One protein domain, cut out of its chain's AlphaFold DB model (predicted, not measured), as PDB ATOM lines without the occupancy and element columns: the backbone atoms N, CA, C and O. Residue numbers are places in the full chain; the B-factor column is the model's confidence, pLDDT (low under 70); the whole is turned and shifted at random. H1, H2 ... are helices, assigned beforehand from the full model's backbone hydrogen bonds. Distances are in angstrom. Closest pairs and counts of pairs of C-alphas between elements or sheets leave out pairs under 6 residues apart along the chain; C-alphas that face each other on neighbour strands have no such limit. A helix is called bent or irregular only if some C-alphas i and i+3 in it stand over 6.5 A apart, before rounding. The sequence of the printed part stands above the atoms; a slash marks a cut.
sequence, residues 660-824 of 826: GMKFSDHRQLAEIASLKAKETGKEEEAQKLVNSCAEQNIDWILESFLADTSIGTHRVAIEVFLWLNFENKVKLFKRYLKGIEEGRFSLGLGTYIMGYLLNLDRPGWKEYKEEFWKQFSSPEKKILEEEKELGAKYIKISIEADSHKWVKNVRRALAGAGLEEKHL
ATOM      1  N   GLY A 660     239.892 254.062 256.997       61.03
ATOM      2  CA  GLY A 660     239.967 255.064 258.081       61.03
ATOM      3  C   GLY A 660     239.408 254.658 259.448       61.03
ATOM      4  O   GLY A 660     238.811 255.493 260.118       61.03
ATOM      5  N   MET A 661     239.564 253.399 259.870       63.59
ATOM      6  CA  MET A 661     239.065 252.955 261.182       63.59
ATOM      7  C   MET A 661     239.809 253.598 262.358       63.59
ATOM      8  O   MET A 661     241.040 253.602 262.410       63.59
ATOM      9  N   LYS A 662     239.052 254.024 263.378       68.00
ATOM     10  CA  LYS A 662     239.590 254.260 264.727       68.00
ATOM     11  C   LYS A 662     239.758 252.927 265.453       68.00
ATOM     12  O   LYS A 662     238.791 252.355 265.952       68.00
ATOM     13  N   PHE A 663     240.989 252.437 265.514       73.62
ATOM     14  CA  PHE A 663     241.320 251.217 266.246       73.62
ATOM     15  C   PHE A 663     241.327 251.462 267.762       73.62
ATOM     16  O   PHE A 663     241.629 252.557 268.236       73.62
ATOM     17  N   SER A 664     241.001 250.432 268.545       66.56
ATOM     18  CA  SER A 664     241.025 250.501 270.009       66.56
ATOM     19  C   SER A 664     242.442 250.474 270.574       66.56
ATOM     20  O   SER A 664     242.728 251.162 271.551       66.56
ATOM     21  N   ASP A 665     243.318 249.667 269.972       73.31
ATOM     22  CA  ASP A 665     244.747 249.575 270.271       73.31
ATOM     23  C   ASP A 665     245.519 248.998 269.067       73.31
ATOM     24  O   ASP A 665     244.928 248.574 268.066       73.31
ATOM     25  N   HIS A 666     246.847 248.969 269.162       79.62
ATOM     26  CA  HIS A 666     247.722 248.437 268.121       79.62
ATOM     27  C   HIS A 666     247.496 246.946 267.818       79.62
ATOM     28  O   HIS A 666     247.786 246.514 266.705       79.62
ATOM     29  N   ARG A 667     246.952 246.153 268.753       78.06
ATOM     30  CA  ARG A 667     246.675 244.725 268.516       78.06
ATOM     31  C   ARG A 667     245.530 244.556 267.541       78.06
ATOM     32  O   ARG A 667     245.590 243.721 266.645       78.06
ATOM     33  N   GLN A 668     244.507 245.389 267.693       76.81
ATOM     34  CA  GLN A 668     243.415 245.430 266.739       76.81
ATOM     35  C   GLN A 668     243.880 245.882 265.351       76.81
ATOM     36  O   GLN A 668     243.481 245.270 264.361       76.81
ATOM     37  N   LEU A 669     244.733 246.911 265.276       83.69
ATOM     38  CA  LEU A 669     245.322 247.345 264.007       83.69
ATOM     39  C   LEU A 669     246.092 246.196 263.336       83.69
ATOM     40  O   LEU A 669     245.873 245.927 262.157       83.69
ATOM     41  N   ALA A 670     246.943 245.492 264.088       82.56
ATOM     42  CA  ALA A 670     247.751 244.392 263.567       82.56
ATOM     43  C   ALA A 670     246.908 243.232 263.023       82.56
ATOM     44  O   ALA A 670     247.195 242.688 261.958       82.56
ATOM     45  N   GLU A 671     245.854 242.858 263.748       77.75
ATOM     46  CA  GLU A 671     244.995 241.741 263.365       77.75
ATOM     47  C   GLU A 671     244.140 242.074 262.144       77.75
ATOM     48  O   GLU A 671     244.018 241.257 261.233       77.75
ATOM     49  N   ILE A 672     243.600 243.295 262.073       79.88
ATOM     50  CA  ILE A 672     242.853 243.748 260.897       79.88
ATOM     51  C   ILE A 672     243.776 243.846 259.677       79.88
ATOM     52  O   ILE A 672     243.398 243.408 258.589       79.88
ATOM     53  N   ALA A 673     244.996 244.360 259.852       84.44
ATOM     54  CA  ALA A 673     246.003 244.404 258.796       84.44
ATOM     55  C   ALA A 673     246.371 242.987 258.313       84.44
ATOM     56  O   ALA A 673     246.305 242.713 257.114       84.44
ATOM     57  N   SER A 674     246.637 242.062 259.243       82.69
ATOM     58  CA  SER A 674     246.863 240.635 258.964       82.69
ATOM     59  C   SER A 674     245.712 239.999 258.192       82.69
ATOM     60  O   SER A 674     245.930 239.299 257.203       82.69
ATOM     61  N   LEU A 675     244.472 240.249 258.619       78.56
ATOM     62  CA  LEU A 675     243.278 239.714 257.976       78.56
ATOM     63  C   LEU A 675     243.139 240.256 256.552       78.56
ATOM     64  O   LEU A 675     242.890 239.484 255.630       78.56
ATOM     65  N   LYS A 676     243.373 241.557 256.342       81.75
ATOM     66  CA  LYS A 676     243.338 242.175 255.010       81.75
ATOM     67  C   LYS A 676     244.413 241.587 254.091       81.75
ATOM     68  O   LYS A 676     244.105 241.253 252.946       81.75
ATOM     69  N   ALA A 677     245.632 241.379 254.590       84.25
ATOM     70  CA  ALA A 677     246.706 240.738 253.830       84.25
ATOM     71  C   ALA A 677     246.378 239.281 253.469       84.25
ATOM     72  O   ALA A 677     246.498 238.897 252.307       84.25
ATOM     73  N   LYS A 678     245.901 238.486 254.435       81.25
ATOM     74  CA  LYS A 678     245.510 237.081 254.232       81.25
ATOM     75  C   LYS A 678     244.398 236.939 253.194       81.25
ATOM     76  O   LYS A 678     244.460 236.057 252.347       81.25
ATOM     77  N   GLU A 679     243.395 237.809 253.248       76.62
ATOM     78  CA  GLU A 679     242.215 237.735 252.382       76.62
ATOM     79  C   GLU A 679     242.456 238.239 250.961       76.62
ATOM     80  O   GLU A 679     241.864 237.743 250.005       76.62
ATOM     81  N   THR A 680     243.335 239.224 250.806       79.75
ATOM     82  CA  THR A 680     243.719 239.742 249.485       79.75
ATOM     83  C   THR A 680     244.882 238.968 248.868       79.75
ATOM     84  O   THR A 680     245.144 239.116 247.675       79.75
ATOM     85  N   GLY A 681     245.591 238.167 249.671       82.88
ATOM     86  CA  GLY A 681     246.858 237.540 249.301       82.88
ATOM     87  C   GLY A 681     247.999 238.546 249.101       82.88
ATOM     88  O   GLY A 681     248.988 238.210 248.456       82.88
ATOM     89  N   LYS A 682     247.853 239.788 249.588       84.44
ATOM     90  CA  LYS A 682     248.786 240.898 249.348       84.44
ATOM     91  C   LYS A 682     249.177 241.584 250.647       84.44
ATOM     92  O   LYS A 682     248.380 242.294 251.256       84.44
ATOM     93  N   GLU A 683     250.441 241.453 251.026       84.88
ATOM     94  CA  GLU A 683     250.969 242.089 252.237       84.88
ATOM     95  C   GLU A 683     251.003 243.629 252.153       84.88
ATOM     96  O   GLU A 683     250.904 244.318 253.167       84.88
ATOM     97  N   GLU A 684     251.018 244.186 250.939       87.75
ATOM     98  CA  GLU A 684     250.898 245.631 250.691       87.75
ATOM     99  C   GLU A 684     249.619 246.244 251.286       87.75
ATOM    100  O   GLU A 684     249.614 247.407 251.680       87.75
ATOM    101  N   GLU A 685     248.526 245.484 251.384       85.69
ATOM    102  CA  GLU A 685     247.267 245.993 251.938       85.69
ATOM    103  C   GLU A 685     247.338 246.196 253.459       85.69
ATOM    104  O   GLU A 685     246.731 247.136 253.981       85.69
ATOM    105  N   ALA A 686     248.127 245.376 254.164       87.12
ATOM    106  CA  ALA A 686     248.449 245.605 255.572       87.12
ATOM    107  C   ALA A 686     249.284 246.882 255.734       87.12
ATOM    108  O   ALA A 686     248.964 247.737 256.564       87.12
ATOM    109  N   GLN A 687     250.301 247.058 254.883       89.31
ATOM    110  CA  GLN A 687     251.154 248.248 254.885       89.31
ATOM    111  C   GLN A 687     250.358 249.529 254.630       89.31
ATOM    112  O   GLN A 687     250.510 250.499 255.373       89.31
ATOM    113  N   LYS A 688     249.474 249.548 253.625       88.88
ATOM    114  CA  LYS A 688     248.623 250.713 253.325       88.88
ATOM    115  C   LYS A 688     247.770 251.116 254.524       88.88
ATOM    116  O   LYS A 688     247.734 252.293 254.874       88.88
ATOM    117  N   LEU A 689     247.122 250.149 255.174       87.56
ATOM    118  CA  LEU A 689     246.255 250.415 256.322       87.56
ATOM    119  C   LEU A 689     247.035 251.005 257.502       87.56
ATOM    120  O   LEU A 689     246.639 252.023 258.068       87.56
ATOM    121  N   VAL A 690     248.154 250.372 257.861       89.31
ATOM    122  CA  VAL A 690     248.984 250.796 258.993       89.31
ATOM    123  C   VAL A 690     249.574 252.186 258.755       89.31
ATOM    124  O   VAL A 690     249.564 253.015 259.664       89.31
ATOM    125  N   ASN A 691     250.027 252.482 257.534       90.50
ATOM    126  CA  ASN A 691     250.558 253.803 257.200       90.50
ATOM    127  C   ASN A 691     249.486 254.890 257.161       90.50
ATOM    128  O   ASN A 691     249.723 255.970 257.691       90.50
ATOM    129  N   SER A 692     248.294 254.596 256.637       88.12
ATOM    130  CA  SER A 692     247.175 255.543 256.693       88.12
ATOM    131  C   SER A 692     246.792 255.877 258.141       88.12
ATOM    132  O   SER A 692     246.589 257.041 258.485       88.12
ATOM    133  N   CYS A 693     246.782 254.877 259.030       86.38
ATOM    134  CA  CYS A 693     246.545 255.091 260.458       86.38
ATOM    135  C   CYS A 693     247.637 255.968 261.100       86.38
ATOM    136  O   CYS A 693     247.332 256.912 261.831       86.38
ATOM    137  N   ALA A 694     248.904 255.697 260.783       87.69
ATOM    138  CA  ALA A 694     250.044 256.477 261.257       87.69
ATOM    139  C   ALA A 694     250.002 257.942 260.796       87.69
ATOM    140  O   ALA A 694     250.327 258.840 261.570       87.69
ATOM    141  N   GLU A 695     249.575 258.196 259.560       88.69
ATOM    142  CA  GLU A 695     249.413 259.545 259.009       88.69
ATOM    143  C   GLU A 695     248.294 260.330 259.702       88.69
ATOM    144  O   GLU A 695     248.419 261.540 259.887       88.69
ATOM    145  N   GLN A 696     247.229 259.648 260.129       84.62
ATOM    146  CA  GLN A 696     246.122 260.265 260.857       84.62
ATOM    147  C   GLN A 696     246.466 260.541 262.327       84.62
ATOM    148  O   GLN A 696     246.090 261.592 262.850       84.62
ATOM    149  N   ASN A 697     247.127 259.603 263.018       84.94
ATOM    150  CA  ASN A 697     247.411 259.731 264.449       84.94
ATOM    151  C   ASN A 697     248.607 258.875 264.917       84.94
ATOM    152  O   ASN A 697     248.444 257.833 265.558       84.94
ATOM    153  N   ILE A 698     249.828 259.340 264.635       88.44
ATOM    154  CA  ILE A 698     251.062 258.673 265.083       88.44
ATOM    155  C   ILE A 698     251.208 258.644 266.613       88.44
ATOM    156  O   ILE A 698     251.765 257.690 267.161       88.44
ATOM    157  N   ASP A 699     250.676 259.659 267.302       83.50
ATOM    158  CA  ASP A 699     250.697 259.766 268.763       83.50
ATOM    159  C   ASP A 699     249.932 258.607 269.397       83.50
ATOM    160  O   ASP A 699     250.423 257.985 270.331       83.50
ATOM    161  N   TRP A 700     248.775 258.252 268.835       85.25
ATOM    162  CA  TRP A 700     247.985 257.119 269.300       85.25
ATOM    163  C   TRP A 700     248.707 255.779 269.117       85.25
ATOM    164  O   TRP A 700     248.647 254.941 270.016       85.25
ATOM    165  N   ILE A 701     249.420 255.567 268.001       85.56
ATOM    166  CA  ILE A 701     250.217 254.340 267.806       85.56
ATOM    167  C   ILE A 701     251.301 254.259 268.880       85.56
ATOM    168  O   ILE A 701     251.449 253.225 269.533       85.56
ATOM    169  N   LEU A 702     252.022 255.362 269.093       83.38
ATOM    170  CA  LEU A 702     253.069 255.447 270.103       83.38
ATOM    171  C   LEU A 702     252.516 255.187 271.507       83.38
ATOM    172  O   LEU A 702     253.021 254.327 272.222       83.38
ATOM    173  N   GLU A 703     251.459 255.892 271.899       77.38
ATOM    174  CA  GLU A 703     250.815 255.719 273.199       77.38
ATOM    175  C   GLU A 703     250.262 254.303 273.369       77.38
ATOM    176  O   GLU A 703     250.370 253.733 274.453       77.38
ATOM    177  N   SER A 704     249.727 253.693 272.306       76.69
ATOM    178  CA  SER A 704     249.247 252.313 272.340       76.69
ATOM    179  C   SER A 704     250.377 251.301 272.539       76.69
ATOM    180  O   SER A 704     250.178 250.336 273.275       76.69
ATOM    181  N   PHE A 705     251.548 251.515 271.928       77.88
ATOM    182  CA  PHE A 705     252.737 250.699 272.182       77.88
ATOM    183  C   PHE A 705     253.221 250.863 273.622       77.88
ATOM    184  O   PHE A 705     253.443 249.874 274.308       77.88
ATOM    185  N   LEU A 706     253.337 252.100 274.108       70.88
ATOM    186  CA  LEU A 706     253.841 252.377 275.455       70.88
ATOM    187  C   LEU A 706     252.882 251.899 276.560       70.88
ATOM    188  O   LEU A 706     253.330 251.531 277.646       70.88
ATOM    189  N   ALA A 707     251.572 251.889 276.295       63.25
ATOM    190  CA  ALA A 707     250.552 251.475 277.256       63.25
ATOM    191  C   ALA A 707     250.470 249.952 277.468       63.25
ATOM    192  O   ALA A 707     249.988 249.522 278.517       63.25
ATOM    193  N   ASP A 708     250.902 249.129 276.509       59.47
ATOM    194  CA  ASP A 708     250.798 247.669 276.592       59.47
ATOM    195  C   ASP A 708     252.158 247.036 276.887       59.47
ATOM    196  O   ASP A 708     252.963 246.792 275.994       59.47
ATOM    197  N   THR A 709     252.405 246.754 278.169       51.00
ATOM    198  CA  THR A 709     253.675 246.172 278.629       51.00
ATOM    199  C   THR A 709     253.616 244.663 278.917       51.00
ATOM    200  O   THR A 709     254.473 244.111 279.626       51.00
ATOM    201  N   SER A 710     252.568 243.987 278.436       47.69
ATOM    202  CA  SER A 710     252.362 242.554 278.674       47.69
ATOM    203  C   SER A 710     253.346 241.683 277.871       47.69
ATOM    204  O   SER A 710     253.963 242.114 276.891       47.69
ATOM    205  N   ILE A 711     253.611 240.464 278.348       40.47
ATOM    206  CA  ILE A 711     254.496 239.534 277.634       40.47
ATOM    207  C   ILE A 711     253.747 239.032 276.386       40.47
ATOM    208  O   ILE A 711     252.534 238.913 276.369       40.47
ATOM    209  N   GLY A 712     254.457 238.850 275.269       46.00
ATOM    210  CA  GLY A 712     253.862 238.467 273.979       46.00
ATOM    211  C   GLY A 712     253.327 239.620 273.114       46.00
ATOM    212  O   GLY A 712     253.456 239.546 271.891       46.00
ATOM    213  N   THR A 713     252.839 240.727 273.687       52.69
ATOM    214  CA  THR A 713     252.288 241.862 272.902       52.69
ATOM    215  C   THR A 713     253.345 242.667 272.154       52.69
ATOM    216  O   THR A 713     253.074 243.214 271.086       52.69
ATOM    217  N   HIS A 714     254.595 242.623 272.614       63.81
ATOM    218  CA  HIS A 714     255.745 243.166 271.890       63.81
ATOM    219  C   HIS A 714     255.889 242.593 270.468       63.81
ATOM    220  O   HIS A 714     256.385 243.290 269.587       63.81
ATOM    221  N   ARG A 715     255.455 241.346 270.213       65.44
ATOM    222  CA  ARG A 715     255.459 240.763 268.858       65.44
ATOM    223  C   ARG A 715     254.470 241.476 267.943       65.44
ATOM    224  O   ARG A 715     254.811 241.800 266.814       65.44
ATOM    225  N   VAL A 716     253.292 241.786 268.469       72.69
ATOM    226  CA  VAL A 716     252.230 242.479 267.736       72.69
ATOM    227  C   VAL A 716     252.640 243.920 267.423       72.69
ATOM    228  O   VAL A 716     252.461 244.395 266.304       72.69
ATOM    229  N   ALA A 717     253.277 244.604 268.379       77.19
ATOM    230  CA  ALA A 717     253.859 245.924 268.142       77.19
ATOM    231  C   ALA A 717     254.943 245.896 267.045       77.19
ATOM    232  O   ALA A 717     255.004 246.812 266.225       77.19
ATOM    233  N   ILE A 718     255.759 244.834 266.981       77.88
ATOM    234  CA  ILE A 718     256.730 244.653 265.891       77.88
ATOM    235  C   ILE A 718     256.034 244.506 264.546       77.88
ATOM    236  O   ILE A 718     256.475 245.141 263.599       77.88
ATOM    237  N   GLU A 719     254.987 243.693 264.435       80.94
ATOM    238  CA  GLU A 719     254.276 243.499 263.163       80.94
ATOM    239  C   GLU A 719     253.741 244.827 262.618       80.94
ATOM    240  O   GLU A 719     254.059 245.205 261.489       80.94
ATOM    241  N   VAL A 720     253.042 245.601 263.458       87.00
ATOM    242  CA  VAL A 720     252.581 246.955 263.101       87.00
ATOM    243  C   VAL A 720     253.757 247.824 262.675       87.00
ATOM    244  O   VAL A 720     253.718 248.474 261.634       87.00
ATOM    245  N   PHE A 721     254.836 247.822 263.451       87.25
ATOM    246  CA  PHE A 721     256.013 248.616 263.143       87.25
ATOM    247  C   PHE A 721     256.714 248.195 261.845       87.25
ATOM    248  O   PHE A 721     257.230 249.048 261.126       87.25
ATOM    249  N   LEU A 722     256.736 246.902 261.511       84.38
ATOM    250  CA  LEU A 722     257.310 246.398 260.265       84.38
ATOM    251  C   LEU A 722     256.510 246.881 259.055       84.38
ATOM    252  O   LEU A 722     257.125 247.248 258.052       84.38
ATOM    253  N   TRP A 723     255.183 246.969 259.174       88.56
ATOM    254  CA  TRP A 723     254.308 247.506 258.131       88.56
ATOM    255  C   TRP A 723     254.365 249.031 257.971       88.56
ATOM    256  O   TRP A 723     253.928 249.539 256.938       88.56
ATOM    257  N   LEU A 724     254.932 249.779 258.926       89.44
ATOM    258  CA  LEU A 724     255.187 251.211 258.739       89.44
ATOM    259  C   LEU A 724     256.236 251.447 257.642       89.44
ATOM    260  O   LEU A 724     257.279 250.788 257.575       89.44
ATOM    261  N   ASN A 725     255.991 252.451 256.809       90.12
ATOM    262  CA  ASN A 725     256.965 252.970 255.865       90.12
ATOM    263  C   ASN A 725     258.089 253.715 256.609       90.12
ATOM    264  O   ASN A 725     258.009 253.995 257.810       90.12
ATOM    265  N   PHE A 726     259.172 254.014 255.892       89.00
ATOM    266  CA  PHE A 726     260.357 254.640 256.476       89.00
ATOM    267  C   PHE A 726     260.053 255.989 257.150       89.00
ATOM    268  O   PHE A 726     260.486 256.231 258.277       89.00
ATOM    269  N   GLU A 727     259.256 256.846 256.510       91.50
ATOM    270  CA  GLU A 727     258.917 258.166 257.047       91.50
ATOM    271  C   GLU A 727     258.136 258.077 258.362       91.50
ATOM    272  O   GLU A 727     258.451 258.777 259.327       91.50
ATOM    273  N   ASN A 728     257.144 257.190 258.436       91.69
ATOM    274  CA  ASN A 728     256.321 257.019 259.627       91.69
ATOM    275  C   ASN A 728     257.098 256.344 260.769       91.69
ATOM    276  O   ASN A 728     256.895 256.709 261.928       91.69
ATOM    277  N   LYS A 729     258.059 255.456 260.465       89.94
ATOM    278  CA  LYS A 729     259.031 254.947 261.453       89.94
ATOM    279  C   LYS A 729     259.829 256.091 262.080       89.94
ATOM    280  O   LYS A 729     259.926 256.171 263.302       89.94
ATOM    281  N   VAL A 730     260.363 257.006 261.270       91.25
ATOM    282  CA  VAL A 730     261.122 258.172 261.760       91.25
ATOM    283  C   VAL A 730     260.232 259.103 262.589       91.25
ATOM    284  O   VAL A 730     260.631 259.518 263.678       91.25
ATOM    285  N   LYS A 731     259.012 259.401 262.118       92.88
ATOM    286  CA  LYS A 731     258.039 260.233 262.853       92.88
ATOM    287  C   LYS A 731     257.710 259.651 264.229       92.88
ATOM    288  O   LYS A 731     257.702 260.406 265.198       92.88
ATOM    289  N   LEU A 732     257.503 258.334 264.326       91.12
ATOM    290  CA  LEU A 732     257.229 257.639 265.588       91.12
ATOM    291  C   LEU A 732     258.326 257.914 266.632       91.12
ATOM    292  O   LEU A 732     258.027 258.331 267.750       91.12
ATOM    293  N   PHE A 733     259.601 257.751 266.259       90.81
ATOM    294  CA  PHE A 733     260.724 257.987 267.175       90.81
ATOM    295  C   PHE A 733     260.952 259.464 267.491       90.81
ATOM    296  O   PHE A 733     261.244 259.795 268.638       90.81
ATOM    297  N   LYS A 734     260.768 260.375 266.527       92.25
ATOM    298  CA  LYS A 734     260.816 261.821 266.807       92.25
ATOM    299  C   LYS A 734     259.748 262.227 267.817       92.25
ATOM    300  O   LYS A 734     260.010 263.017 268.722       92.25
ATOM    301  N   ARG A 735     258.545 261.657 267.702       90.06
ATOM    302  CA  ARG A 735     257.472 261.920 268.659       90.06
ATOM    303  C   ARG A 735     257.779 261.362 270.042       90.06
ATOM    304  O   ARG A 735     257.497 262.030 271.038       90.06
ATOM    305  N   TYR A 736     258.360 260.169 270.087       86.75
ATOM    306  CA  TYR A 736     258.820 259.543 271.315       86.75
ATOM    307  C   TYR A 736     259.855 260.407 272.045       86.75
ATOM    308  O   TYR A 736     259.637 260.754 273.203       86.75
ATOM    309  N   LEU A 737     260.896 260.864 271.345       87.06
ATOM    310  CA  LEU A 737     261.918 261.764 271.890       87.06
ATOM    311  C   LEU A 737     261.316 263.064 272.439       87.06
ATOM    312  O   LEU A 737     261.597 263.444 273.573       87.06
ATOM    313  N   LYS A 738     260.406 263.693 271.687       84.44
ATOM    314  CA  LYS A 738     259.683 264.886 272.151       84.44
ATOM    315  C   LYS A 738     258.870 264.620 273.425       84.44
ATOM    316  O   LYS A 738     258.781 265.478 274.292       84.44
ATOM    317  N   GLY A 739     258.264 263.441 273.560       75.06
ATOM    318  CA  GLY A 739     257.538 263.082 274.779       75.06
ATOM    319  C   GLY A 739     258.435 262.833 275.993       75.06
ATOM    320  O   GLY A 739     257.993 263.092 277.110       75.06
ATOM    321  N   ILE A 740     259.683 262.396 275.792       74.62
ATOM    322  CA  ILE A 740     260.698 262.356 276.858       74.62
ATOM    323  C   ILE A 740     261.049 263.783 277.297       74.62
ATOM    324  O   ILE A 740     261.045 264.072 278.489       74.62
ATOM    325  N   GLU A 741     261.296 264.687 276.344       78.25
ATOM    326  CA  GLU A 741     261.603 266.099 276.623       78.25
ATOM    327  C   GLU A 741     260.469 266.798 277.394       78.25
ATOM    328  O   GLU A 741     260.712 267.530 278.349       78.25
ATOM    329  N   GLU A 742     259.217 266.515 277.031       73.62
ATOM    330  CA  GLU A 742     258.015 267.031 277.700       73.62
ATOM    331  C   GLU A 742     257.726 266.354 279.056       73.62
ATOM    332  O   GLU A 742     256.724 266.672 279.698       73.62
ATOM    333  N   GLY A 743     258.544 265.385 279.486       64.12
ATOM    334  CA  GLY A 743     258.337 264.613 280.715       64.12
ATOM    335  C   GLY A 743     257.100 263.706 280.689       64.12
ATOM    336  O   GLY A 743     256.683 263.202 281.731       64.12
ATOM    337  N   ARG A 744     256.496 263.489 279.511       59.38
ATOM    338  CA  ARG A 744     255.350 262.582 279.321       59.38
ATOM    339  C   ARG A 744     255.774 261.116 279.331       59.38
ATOM    340  O   ARG A 744     254.975 260.259 279.700       59.38
ATOM    341  N   PHE A 745     257.016 260.835 278.940       66.19
ATOM    342  CA  PHE A 745     257.626 259.507 278.972       66.19
ATOM    343  C   PHE A 745     258.896 259.539 279.823       66.19
ATOM    344  O   PHE A 745     259.565 260.568 279.906       66.19
ATOM    345  N   SER A 746     259.250 258.412 280.436       59.72
ATOM    346  CA  SER A 746     260.523 258.254 281.138       59.72
ATOM    347  C   SER A 746     261.373 257.158 280.500       59.72
ATOM    348  O   SER A 746     260.856 256.194 279.925       59.72
ATOM    349  N   LEU A 747     262.692 257.282 280.654       56.59
ATOM    350  CA  LEU A 747     263.624 256.177 280.444       56.59
ATOM    351  C   LEU A 747     263.218 255.042 281.409       56.59
ATOM    352  O   LEU A 747     263.358 255.179 282.622       56.59
ATOM    353  N   GLY A 748     262.630 253.958 280.888       52.81
ATOM    354  CA  GLY A 748     262.272 252.752 281.655       52.81
ATOM    355  C   GLY A 748     260.792 252.312 281.704       52.81
ATOM    356  O   GLY A 748     260.550 251.135 281.965       52.81
ATOM    357  N   LEU A 749     259.790 253.157 281.416       41.03
ATOM    358  CA  LEU A 749     258.351 252.795 281.498       41.03
ATOM    359  C   LEU A 749     257.694 252.725 280.103       41.03
ATOM    360  O   LEU A 749     257.542 253.740 279.439       41.03
ATOM    361  N   GLY A 750     257.329 251.521 279.631       52.47
ATOM    362  CA  GLY A 750     256.825 251.281 278.248       52.47
ATOM    363  C   GLY A 750     257.916 251.294 277.159       52.47
ATOM    364  O   GLY A 750     257.751 250.831 276.036       52.47
ATOM    365  N   THR A 751     259.083 251.747 277.574       56.62
ATOM    366  CA  THR A 751     260.302 252.082 276.860       56.62
ATOM    367  C   THR A 751     261.096 250.883 276.310       56.62
ATOM    368  O   THR A 751     261.740 250.965 275.267       56.62
ATOM    369  N   TYR A 752     260.926 249.692 276.895       62.12
ATOM    370  CA  TYR A 752     261.538 248.469 276.360       62.12
ATOM    371  C   TYR A 752     261.035 248.110 274.951       62.12
ATOM    372  O   TYR A 752     261.792 247.536 274.168       62.12
ATOM    373  N   ILE A 753     259.775 248.432 274.611       70.25
ATOM    374  CA  ILE A 753     259.240 248.191 273.263       70.25
ATOM    375  C   ILE A 753     259.999 249.065 272.278       70.25
ATOM    376  O   ILE A 753     260.477 248.545 271.278       70.25
ATOM    377  N   MET A 754     260.202 250.347 272.591       79.62
ATOM    378  CA  MET A 754     260.935 251.274 271.725       79.62
ATOM    379  C   MET A 754     262.377 250.809 271.499       79.62
ATOM    380  O   MET A 754     262.796 250.675 270.348       79.62
ATOM    381  N   GLY A 755     263.089 250.430 272.563       76.25
ATOM    382  CA  GLY A 755     264.401 249.789 272.458       76.25
ATOM    383  C   GLY A 755     264.395 248.511 271.611       76.25
ATOM    384  O   GLY A 755     265.300 248.269 270.811       76.25
ATOM    385  N   TYR A 756     263.339 247.703 271.717       72.56
ATOM    386  CA  TYR A 756     263.186 246.475 270.940       72.56
ATOM    387  C   TYR A 756     262.819 246.708 269.468       72.56
ATOM    388  O   TYR A 756     263.178 245.896 268.608       72.56
ATOM    389  N   LEU A 757     262.120 247.797 269.155       78.06
ATOM    390  CA  LEU A 757     261.857 248.254 267.790       78.06
ATOM    391  C   LEU A 757     263.144 248.788 267.133       78.06
ATOM    392  O   LEU A 757     263.330 248.595 265.934       78.06
ATOM    393  N   LEU A 758     264.075 249.347 267.919       77.81
ATOM    394  CA  LEU A 758     265.409 249.811 267.494       77.81
ATOM    395  C   LEU A 758     266.426 248.682 267.243       77.81
ATOM    396  O   LEU A 758     267.605 248.943 266.982       77.81
ATOM    397  N   ASN A 759     266.015 247.412 267.291       71.31
ATOM    398  CA  ASN A 759     266.870 246.303 266.878       71.31
ATOM    399  C   ASN A 759     266.886 246.162 265.339       71.31
ATOM    400  O   ASN A 759     266.173 245.344 264.755       71.31
ATOM    401  N   LEU A 760     267.713 246.997 264.696       60.22
ATOM    402  CA  LEU A 760     267.793 247.210 263.238       60.22
ATOM    403  C   LEU A 760     268.416 246.048 262.441       60.22
ATOM    404  O   LEU A 760     268.570 246.157 261.226       60.22
ATOM    405  N   ASP A 761     268.801 244.951 263.091       61.12
ATOM    406  CA  ASP A 761     269.397 243.794 262.408       61.12
ATOM    407  C   ASP A 761     268.331 242.804 261.884       61.12
ATOM    408  O   ASP A 761     268.656 241.785 261.265       61.12
ATOM    409  N   ARG A 762     267.043 243.128 262.077       62.41
ATOM    410  CA  ARG A 762     265.887 242.364 261.586       62.41
ATOM    411  C   ARG A 762     265.675 242.478 260.064       62.41
ATOM    412  O   ARG A 762     266.019 243.500 259.459       62.41
ATOM    413  N   PRO A 763     265.047 241.465 259.434       50.41
ATOM    414  CA  PRO A 763     264.552 241.568 258.060       50.41
ATOM    415  C   PRO A 763     263.642 242.800 257.897       50.41
ATOM    416  O   PRO A 763     262.819 243.072 258.769       50.41
ATOM    417  N   GLY A 764     263.820 243.572 256.819       54.38
ATOM    418  CA  GLY A 764     263.081 244.821 256.563       54.38
ATOM    419  C   GLY A 764     263.708 246.107 257.130       54.38
ATOM    420  O   GLY A 764     263.241 247.197 256.809       54.38
ATOM    421  N   TRP A 765     264.778 246.006 257.934       61.62
ATOM    422  CA  TRP A 765     265.534 247.156 258.467       61.62
ATOM    423  C   TRP A 765     266.930 247.338 257.871       61.62
ATOM    424  O   TRP A 765     267.435 248.462 257.837       61.62
ATOM    425  N   LYS A 766     267.551 246.253 257.390       59.41
ATOM    426  CA  LYS A 766     268.947 246.260 256.920       59.41
ATOM    427  C   LYS A 766     269.234 247.320 255.855       59.41
ATOM    428  O   LYS A 766     270.310 247.901 255.871       59.41
ATOM    429  N   GLU A 767     268.269 247.594 254.984       66.06
ATOM    430  CA  GLU A 767     268.409 248.532 253.862       66.06
ATOM    431  C   GLU A 767     268.337 250.008 254.293       66.06
ATOM    432  O   GLU A 767     268.885 250.874 253.621       66.06
ATOM    433  N   TYR A 768     267.719 250.299 255.442       70.50
ATOM    434  CA  TYR A 768     267.443 251.666 255.902       70.50
ATOM    435  C   TYR A 768     268.234 252.067 257.151       70.50
ATOM    436  O   TYR A 768     268.050 253.167 257.670       70.50
ATOM    437  N   LYS A 769     269.107 251.189 257.654       74.88
ATOM    438  CA  LYS A 769     269.820 251.359 258.928       74.88
ATOM    439  C   LYS A 769     270.624 252.659 258.984       74.88
ATOM    440  O   LYS A 769     270.483 253.417 259.937       74.88
ATOM    441  N   GLU A 770     271.444 252.929 257.971       79.94
ATOM    442  CA  GLU A 770     272.255 254.153 257.923       79.94
ATOM    443  C   GLU A 770     271.395 255.403 257.732       79.94
ATOM    444  O   GLU A 770     271.623 256.421 258.384       79.94
ATOM    445  N   GLU A 771     270.384 255.318 256.868       85.75
ATOM    446  CA  GLU A 771     269.512 256.447 256.551       85.75
ATOM    447  C   GLU A 771     268.633 256.845 257.738       85.75
ATOM    448  O   GLU A 771     268.451 258.031 257.997       85.75
ATOM    449  N   PHE A 772     268.162 255.873 258.525       86.94
ATOM    450  CA  PHE A 772     267.401 256.111 259.749       86.94
ATOM    451  C   PHE A 772     268.188 256.968 260.740       86.94
ATOM    452  O   PHE A 772     267.695 257.996 261.196       86.94
ATOM    453  N   TRP A 773     269.438 256.598 261.033       86.94
ATOM    454  CA  TRP A 773     270.256 257.341 261.989       86.94
ATOM    455  C   TRP A 773     270.595 258.755 261.511       86.94
ATOM    456  O   TRP A 773     270.758 259.644 262.343       86.94
ATOM    457  N   LYS A 774     270.665 259.020 260.201       90.19
ATOM    458  CA  LYS A 774     270.867 260.390 259.689       90.19
ATOM    459  C   LYS A 774     269.714 261.339 260.030       90.19
ATOM    460  O   LYS A 774     269.927 262.546 260.042       90.19
ATOM    461  N   GLN A 775     268.528 260.818 260.351       94.12
ATOM    462  CA  GLN A 775     267.346 261.627 260.666       94.12
ATOM    463  C   GLN A 775     267.348 262.231 262.079       94.12
ATOM    464  O   GLN A 775     266.439 263.007 262.393       94.12
ATOM    465  N   PHE A 776     268.339 261.883 262.910       92.62
ATOM    466  CA  PHE A 776     268.443 262.274 264.318       92.62
ATOM    467  C   PHE A 776     269.767 262.998 264.604       92.62
ATOM    468  O   PHE A 776     270.825 262.660 264.062       92.62
ATOM    469  N   SER A 777     269.714 263.992 265.486       92.88
ATOM    470  CA  SER A 777     270.869 264.727 266.005       92.88
ATOM    471  C   SER A 777     271.713 263.876 266.961       92.88
ATOM    472  O   SER A 777     271.268 262.841 267.457       92.88
ATOM    473  N   SER A 778     272.948 264.295 267.250       90.56
ATOM    474  CA  SER A 778     273.835 263.551 268.160       90.56
ATOM    475  C   SER A 778     273.246 263.327 269.568       90.56
ATOM    476  O   SER A 778     273.381 262.211 270.069       90.56
ATOM    477  N   PRO A 779     272.561 264.302 270.206       88.56
ATOM    478  CA  PRO A 779     271.884 264.065 271.484       88.56
ATOM    479  C   PRO A 779     270.738 263.050 271.385       88.56
ATOM    480  O   PRO A 779     270.635 262.159 272.222       88.56
ATOM    481  N   GLU A 780     269.911 263.139 270.340       89.88
ATOM    482  CA  GLU A 780     268.797 262.207 270.116       89.88
ATOM    483  C   GLU A 780     269.296 260.779 269.874       89.88
ATOM    484  O   GLU A 780     268.742 259.828 270.419       89.88
ATOM    485  N   LYS A 781     270.377 260.626 269.097       90.44
ATOM    486  CA  LYS A 781     271.029 259.331 268.860       90.44
ATOM    487  C   LYS A 781     271.439 258.664 270.159       90.44
ATOM    488  O   LYS A 781     271.134 257.494 270.342       90.44
ATOM    489  N   LYS A 782     272.071 259.419 271.059       85.88
ATOM    490  CA  LYS A 782     272.511 258.904 272.355       85.88
ATOM    491  C   LYS A 782     271.335 258.351 273.166       85.88
ATOM    492  O   LYS A 782     271.421 257.238 273.664       85.88
ATOM    493  N   ILE A 783     270.222 259.087 273.224       83.31
ATOM    494  CA  ILE A 783     269.001 258.636 273.914       83.31
ATOM    495  C   ILE A 783     268.471 257.343 273.275       83.31
ATOM    496  O   ILE A 783     268.194 256.375 273.973       83.31
ATOM    497  N   LEU A 784     268.366 257.286 271.943       86.62
ATOM    498  CA  LEU A 784     267.893 256.089 271.237       86.62
ATOM    499  C   LEU A 784     268.852 254.885 271.374       86.62
ATOM    500  O   LEU A 784     268.417 253.735 271.346       86.62
ATOM    501  N   GLU A 785     270.156 255.109 271.512       85.50
ATOM    502  CA  GLU A 785     271.129 254.046 271.778       85.50
ATOM    503  C   GLU A 785     270.991 253.492 273.201       85.50
ATOM    504  O   GLU A 785     270.954 252.271 273.367       85.50
ATOM    505  N   GLU A 786     270.820 254.364 274.201       79.88
ATOM    506  CA  GLU A 786     270.521 253.974 275.588       79.88
ATOM    507  C   GLU A 786     269.221 253.153 275.661       79.88
ATOM    508  O   GLU A 786     269.162 252.107 276.312       79.88
ATOM    509  N   GLU A 787     268.201 253.559 274.905       78.19
ATOM    510  CA  GLU A 787     266.944 252.830 274.741       78.19
ATOM    511  C   GLU A 787     267.120 251.430 274.164       78.19
ATOM    512  O   GLU A 787     266.609 250.430 274.683       78.19
ATOM    513  N   LYS A 788     267.871 251.343 273.067       79.25
ATOM    514  CA  LYS A 788     268.181 250.078 272.409       79.25
ATOM    515  C   LYS A 788     268.898 249.124 273.367       79.25
ATOM    516  O   LYS A 788     268.585 247.932 273.392       79.25
ATOM    517  N   GLU A 789     269.838 249.634 274.157       76.25
ATOM    518  CA  GLU A 789     270.574 248.848 275.146       76.25
ATOM    519  C   GLU A 789     269.668 248.357 276.285       76.25
ATOM    520  O   GLU A 789     269.710 247.176 276.645       76.25
ATOM    521  N   LEU A 790     268.788 249.223 276.798       70.31
ATOM    522  CA  LEU A 790     267.769 248.872 277.790       70.31
ATOM    523  C   LEU A 790     266.843 247.762 277.285       70.31
ATOM    524  O   LEU A 790     266.616 246.776 277.991       70.31
ATOM    525  N   GLY A 791     266.354 247.886 276.049       70.31
ATOM    526  CA  GLY A 791     265.538 246.861 275.401       70.31
ATOM    527  C   GLY A 791     266.274 245.523 275.277       70.31
ATOM    528  O   GLY A 791     265.711 244.478 275.604       70.31
ATOM    529  N   ALA A 792     267.548 245.540 274.869       69.19
ATOM    530  CA  ALA A 792     268.380 244.341 274.747       69.19
ATOM    531  C   ALA A 792     268.590 243.626 276.095       69.19
ATOM    532  O   ALA A 792     268.368 242.417 276.203       69.19
ATOM    533  N   LYS A 793     268.963 244.383 277.134       66.50
ATOM    534  CA  LYS A 793     269.133 243.882 278.506       66.50
ATOM    535  C   LYS A 793     267.829 243.297 279.048       66.50
ATOM    536  O   LYS A 793     267.836 242.208 279.615       66.50
ATOM    537  N   TYR A 794     266.704 243.962 278.796       62.81
ATOM    538  CA  TYR A 794     265.384 243.497 279.211       62.81
ATOM    539  C   TYR A 794     265.014 242.130 278.617       62.81
ATOM    540  O   TYR A 794     264.494 241.275 279.332       62.81
ATOM    541  N   ILE A 795     265.282 241.893 277.329       57.81
ATOM    542  CA  ILE A 795     265.001 240.597 276.684       57.81
ATOM    543  C   ILE A 795     265.871 239.509 277.287       57.81
ATOM    544  O   ILE A 795     265.361 238.440 277.595       57.81
ATOM    545  N   LYS A 796     267.167 239.786 277.467       59.47
ATOM    546  CA  LYS A 796     268.107 238.833 278.056       59.47
ATOM    547  C   LYS A 796     267.637 238.407 279.449       59.47
ATOM    548  O   LYS A 796     267.447 237.224 279.685       59.47
ATOM    549  N   ILE A 797     267.305 239.379 280.298       55.78
ATOM    550  CA  ILE A 797     266.700 239.163 281.622       55.78
ATOM    551  C   ILE A 797     265.380 238.394 281.502       55.78
ATOM    552  O   ILE A 797     265.153 237.468 282.259       55.78
ATOM    553  N   SER A 798     264.510 238.733 280.550       50.16
ATOM    554  CA  SER A 798     263.220 238.047 280.374       50.16
ATOM    555  C   SER A 798     263.360 236.598 279.894       50.16
ATOM    556  O   SER A 798     262.465 235.800 280.147       50.16
ATOM    557  N   ILE A 799     264.445 236.267 279.188       48.03
ATOM    558  CA  ILE A 799     264.770 234.908 278.732       48.03
ATOM    559  C   ILE A 799     265.457 234.108 279.847       48.03
ATOM    560  O   ILE A 799     265.206 232.915 279.975       48.03
ATOM    561  N   GLU A 800     266.320 234.750 280.640       45.09
ATOM    562  CA  GLU A 800     267.109 234.117 281.709       45.09
ATOM    563  C   GLU A 800     266.353 234.024 283.050       45.09
ATOM    564  O   GLU A 800     266.728 233.243 283.922       45.09
ATOM    565  N   ALA A 801     265.284 234.801 283.237       45.88
ATOM    566  CA  ALA A 801     264.488 234.809 284.457       45.88
ATOM    567  C   ALA A 801     263.520 233.619 284.537       45.88
ATOM    568  O   ALA A 801     262.486 233.603 283.874       45.88
ATOM    569  N   ASP A 802     263.783 232.703 285.469       36.78
ATOM    570  CA  ASP A 802     262.946 231.526 285.764       36.78
ATOM    571  C   ASP A 802     261.554 231.847 286.367       36.78
ATOM    572  O   ASP A 802     260.780 230.940 286.660       36.78
ATOM    573  N   SER A 803     261.184 233.122 286.581       42.19
ATOM    574  CA  SER A 803     259.826 233.475 287.031       42.19
ATOM    575  C   SER A 803     259.384 234.904 286.694       42.19
ATOM    576  O   SER A 803     260.148 235.874 286.770       42.19
ATOM    577  N   HIS A 804     258.084 235.066 286.430       41.59
ATOM    578  CA  HIS A 804     257.446 236.344 286.096       41.59
ATOM    579  C   HIS A 804     257.518 237.368 287.251       41.59
ATOM    580  O   HIS A 804     257.578 238.586 287.035       41.59
ATOM    581  N   LYS A 805     257.604 236.868 288.493       40.84
ATOM    582  CA  LYS A 805     257.792 237.643 289.730       40.84
ATOM    583  C   LYS A 805     259.143 238.368 289.766       40.84
ATOM    584  O   LYS A 805     259.221 239.480 290.291       40.84
ATOM    585  N   TRP A 806     260.182 237.781 289.171       47.78
ATOM    586  CA  TRP A 806     261.512 238.385 289.078       47.78
ATOM    587  C   TRP A 806     261.561 239.466 287.991       47.78
ATOM    588  O   TRP A 806     261.981 240.585 288.276       47.78
ATOM    589  N   VAL A 807     260.968 239.216 286.816       48.56
ATOM    590  CA  VAL A 807     260.796 240.229 285.751       48.56
ATOM    591  C   VAL A 807     260.062 241.474 286.275       48.56
ATOM    592  O   VAL A 807     260.446 242.601 285.971       48.56
ATOM    593  N   LYS A 808     259.044 241.303 287.130       47.91
ATOM    594  CA  LYS A 808     258.302 242.407 287.771       47.91
ATOM    595  C   LYS A 808     259.141 243.199 288.783       47.91
ATOM    596  O   LYS A 808     259.002 244.418 288.863       47.91
ATOM    597  N   ASN A 809     260.014 242.535 289.540       49.91
ATOM    598  CA  ASN A 809     260.922 243.195 290.483       49.91
ATOM    599  C   ASN A 809     262.052 243.940 289.761       49.91
ATOM    600  O   ASN A 809     262.345 245.075 290.125       49.91
ATOM    601  N   VAL A 810     262.594 243.366 288.687       51.00
ATOM    602  CA  VAL A 810     263.565 244.030 287.808       51.00
ATOM    603  C   VAL A 810     262.935 245.244 287.122       51.00
ATOM    604  O   VAL A 810     263.526 246.317 287.124       51.00
ATOM    605  N   ARG A 811     261.686 245.139 286.637       51.94
ATOM    606  CA  ARG A 811     260.920 246.291 286.117       51.94
ATOM    607  C   ARG A 811     260.815 247.426 287.146       51.94
ATOM    608  O   ARG A 811     260.988 248.583 286.781       51.94
ATOM    609  N   ARG A 812     260.564 247.115 288.427       50.66
ATOM    610  CA  ARG A 812     260.530 248.122 289.509       50.66
ATOM    611  C   ARG A 812     261.904 248.717 289.810       50.66
ATOM    612  O   ARG A 812     261.986 249.917 290.045       50.66
ATOM    613  N   ALA A 813     262.955 247.898 289.811       49.88
ATOM    614  CA  ALA A 813     264.321 248.349 290.061       49.88
ATOM    615  C   ALA A 813     264.817 249.279 288.939       49.88
ATOM    616  O   ALA A 813     265.308 250.369 289.218       49.88
ATOM    617  N   LEU A 814     264.584 248.906 287.677       49.25
ATOM    618  CA  LEU A 814     264.961 249.699 286.503       49.25
ATOM    619  C   LEU A 814     264.182 251.015 286.401       49.25
ATOM    620  O   LEU A 814     264.779 252.048 286.114       49.25
ATOM    621  N   ALA A 815     262.875 251.002 286.689       46.78
ATOM    622  CA  ALA A 815     262.045 252.210 286.667       46.78
ATOM    623  C   ALA A 815     262.388 253.216 287.784       46.78
ATOM    624  O   ALA A 815     262.043 254.389 287.665       46.78
ATOM    625  N   GLY A 816     263.027 252.769 288.873       46.19
ATOM    626  CA  GLY A 816     263.395 253.614 290.013       46.19
ATOM    627  C   GLY A 816     264.855 254.084 290.038       46.19
ATOM    628  O   GLY A 816     265.116 255.154 290.580       46.19
ATOM    629  N   ALA A 817     265.799 253.308 289.492       44.03
ATOM    630  CA  ALA A 817     267.237 253.514 289.717       44.03
ATOM    631  C   ALA A 817     268.059 253.905 288.471       44.03
ATOM    632  O   ALA A 817     269.193 254.356 288.622       44.03
ATOM    633  N   GLY A 818     267.527 253.747 287.252       49.19
ATOM    634  CA  GLY A 818     268.309 253.953 286.025       49.19
ATOM    635  C   GLY A 818     269.435 252.917 285.810       49.19
ATOM    636  O   GLY A 818     269.496 251.887 286.477       49.19
ATOM    637  N   LEU A 819     270.312 253.187 284.832       42.75
ATOM    638  CA  LEU A 819     271.300 252.273 284.215       42.75
ATOM    639  C   LEU A 819     272.617 252.059 284.997       42.75
ATOM    640  O   LEU A 819     273.661 251.837 284.390       42.75
ATOM    641  N   GLU A 820     272.636 252.110 286.328       46.94
ATOM    642  CA  GLU A 820     273.881 251.752 287.025       46.94
ATOM    643  C   GLU A 820     274.078 250.227 287.035       46.94
ATOM    644  O   GLU A 820     273.287 249.488 287.620       46.94
ATOM    645  N   GLU A 821     275.165 249.765 286.410       40.22
ATOM    646  CA  GLU A 821     275.544 248.354 286.212       40.22
ATOM    647  C   GLU A 821     275.485 247.525 287.512       40.22
ATOM    648  O   GLU A 821     274.998 246.396 287.528       40.22
ATOM    649  N   LYS A 822     275.816 248.161 288.644       41.78
ATOM    650  CA  LYS A 822     275.758 247.588 290.000       41.78
ATOM    651  C   LYS A 822     274.356 247.170 290.482       41.78
ATOM    652  O   LYS A 822     274.251 246.433 291.458       41.78
ATOM    653  N   HIS A 823     273.286 247.681 289.869       44.97
ATOM    654  CA  HIS A 823     271.896 247.327 290.191       44.97
ATOM    655  C   HIS A 823     271.339 246.218 289.292       44.97
ATOM    656  O   HIS A 823     270.298 245.661 289.610       44.97
ATOM    657  N   LEU A 824     272.005 245.924 288.172       41.59
ATOM    658  CA  LEU A 824     271.647 244.839 287.257       41.59
ATOM    659  C   LEU A 824     272.299 243.508 287.662       41.59
ATOM    660  O   LEU A 824     271.717 242.456 287.425       41.59
TER     661      LEU A 824
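AT A GLANCE: This is residues 660 to 824 of the 826 residues of an uncharacterized protein of Candidatus Margulisbacteria bacterium (UniProt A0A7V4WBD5). Sharply bent H2 lies at one side of a compact cluster of crossed helices, with H1, H3 and H4 packing on its arms and short H5 near the middle. Long H7 crosses H5, H8 folds back beside H7 at one end of the longest axis, and H6 sits near H4. The printed part has 165 residues with eight named helices, H1 to H8 in order, and no named strand: all helix. It is compact, with a radius of gyration of the C-alphas of 16.2 A and spans of 51 by 37 by 29 A.

IN THESE COORDINATES: H2, residues 683 to 707, was assigned as one helix by its hydrogen bonds but is bent: C-alphas 696 and 699 are 9.1 A apart. Its arms are H2a, 683 to 696, 20.7 A, and H2b, 699 to 707. H1, 666 to 680, 21.0 A, begins at C-alpha 666 (247.722, 248.437, 268.121). H3 is 713 to 723, H4 726 to 741, 23.2 A, H5 751 to 757, and H6 769 to 774. H7, 778 to 800, spans 33.1 A; H8, 804 to 817, 20.1 A, ends at C-alpha 817 (267.237, 253.514, 289.717).

HOW THE PARTS SIT: H2a and H2b are about perpendicular, at 77 degrees. H1 and H2a form a helical hairpin, closest at the C-alphas of Ala 673 and Ala 686, 4.2 A. H2b touches H4, closest C-alphas Leu 702 and Leu 732, 6.5 A. H3 touches H5, His 714 to Ile 753, 6.3 A between closest C-alphas. H5 touches H7 about perpendicular at 87 degrees, closest C-alphas Gly 755 and Lys 788, 3.8 A. H8 is close to but not clearly touching H7, at a shallow tilt of 26 degrees, opposite ways. Every O i to N i+4 pair is within hydrogen-bond range in H1, H2a, H2b, H3, H4, H5, H7 and H8; H6 has 1 of 2.

THE WHOLE: The C-alphas farthest apart, Thr 680 and Lys 822, are 52.2 A apart. The printed part has no cut; the link from H5 to H6 is long, with 11 residues. Mean pLDDT of the printed part is 71.6, and 64 residues are under 70, among them residues 792 to 824.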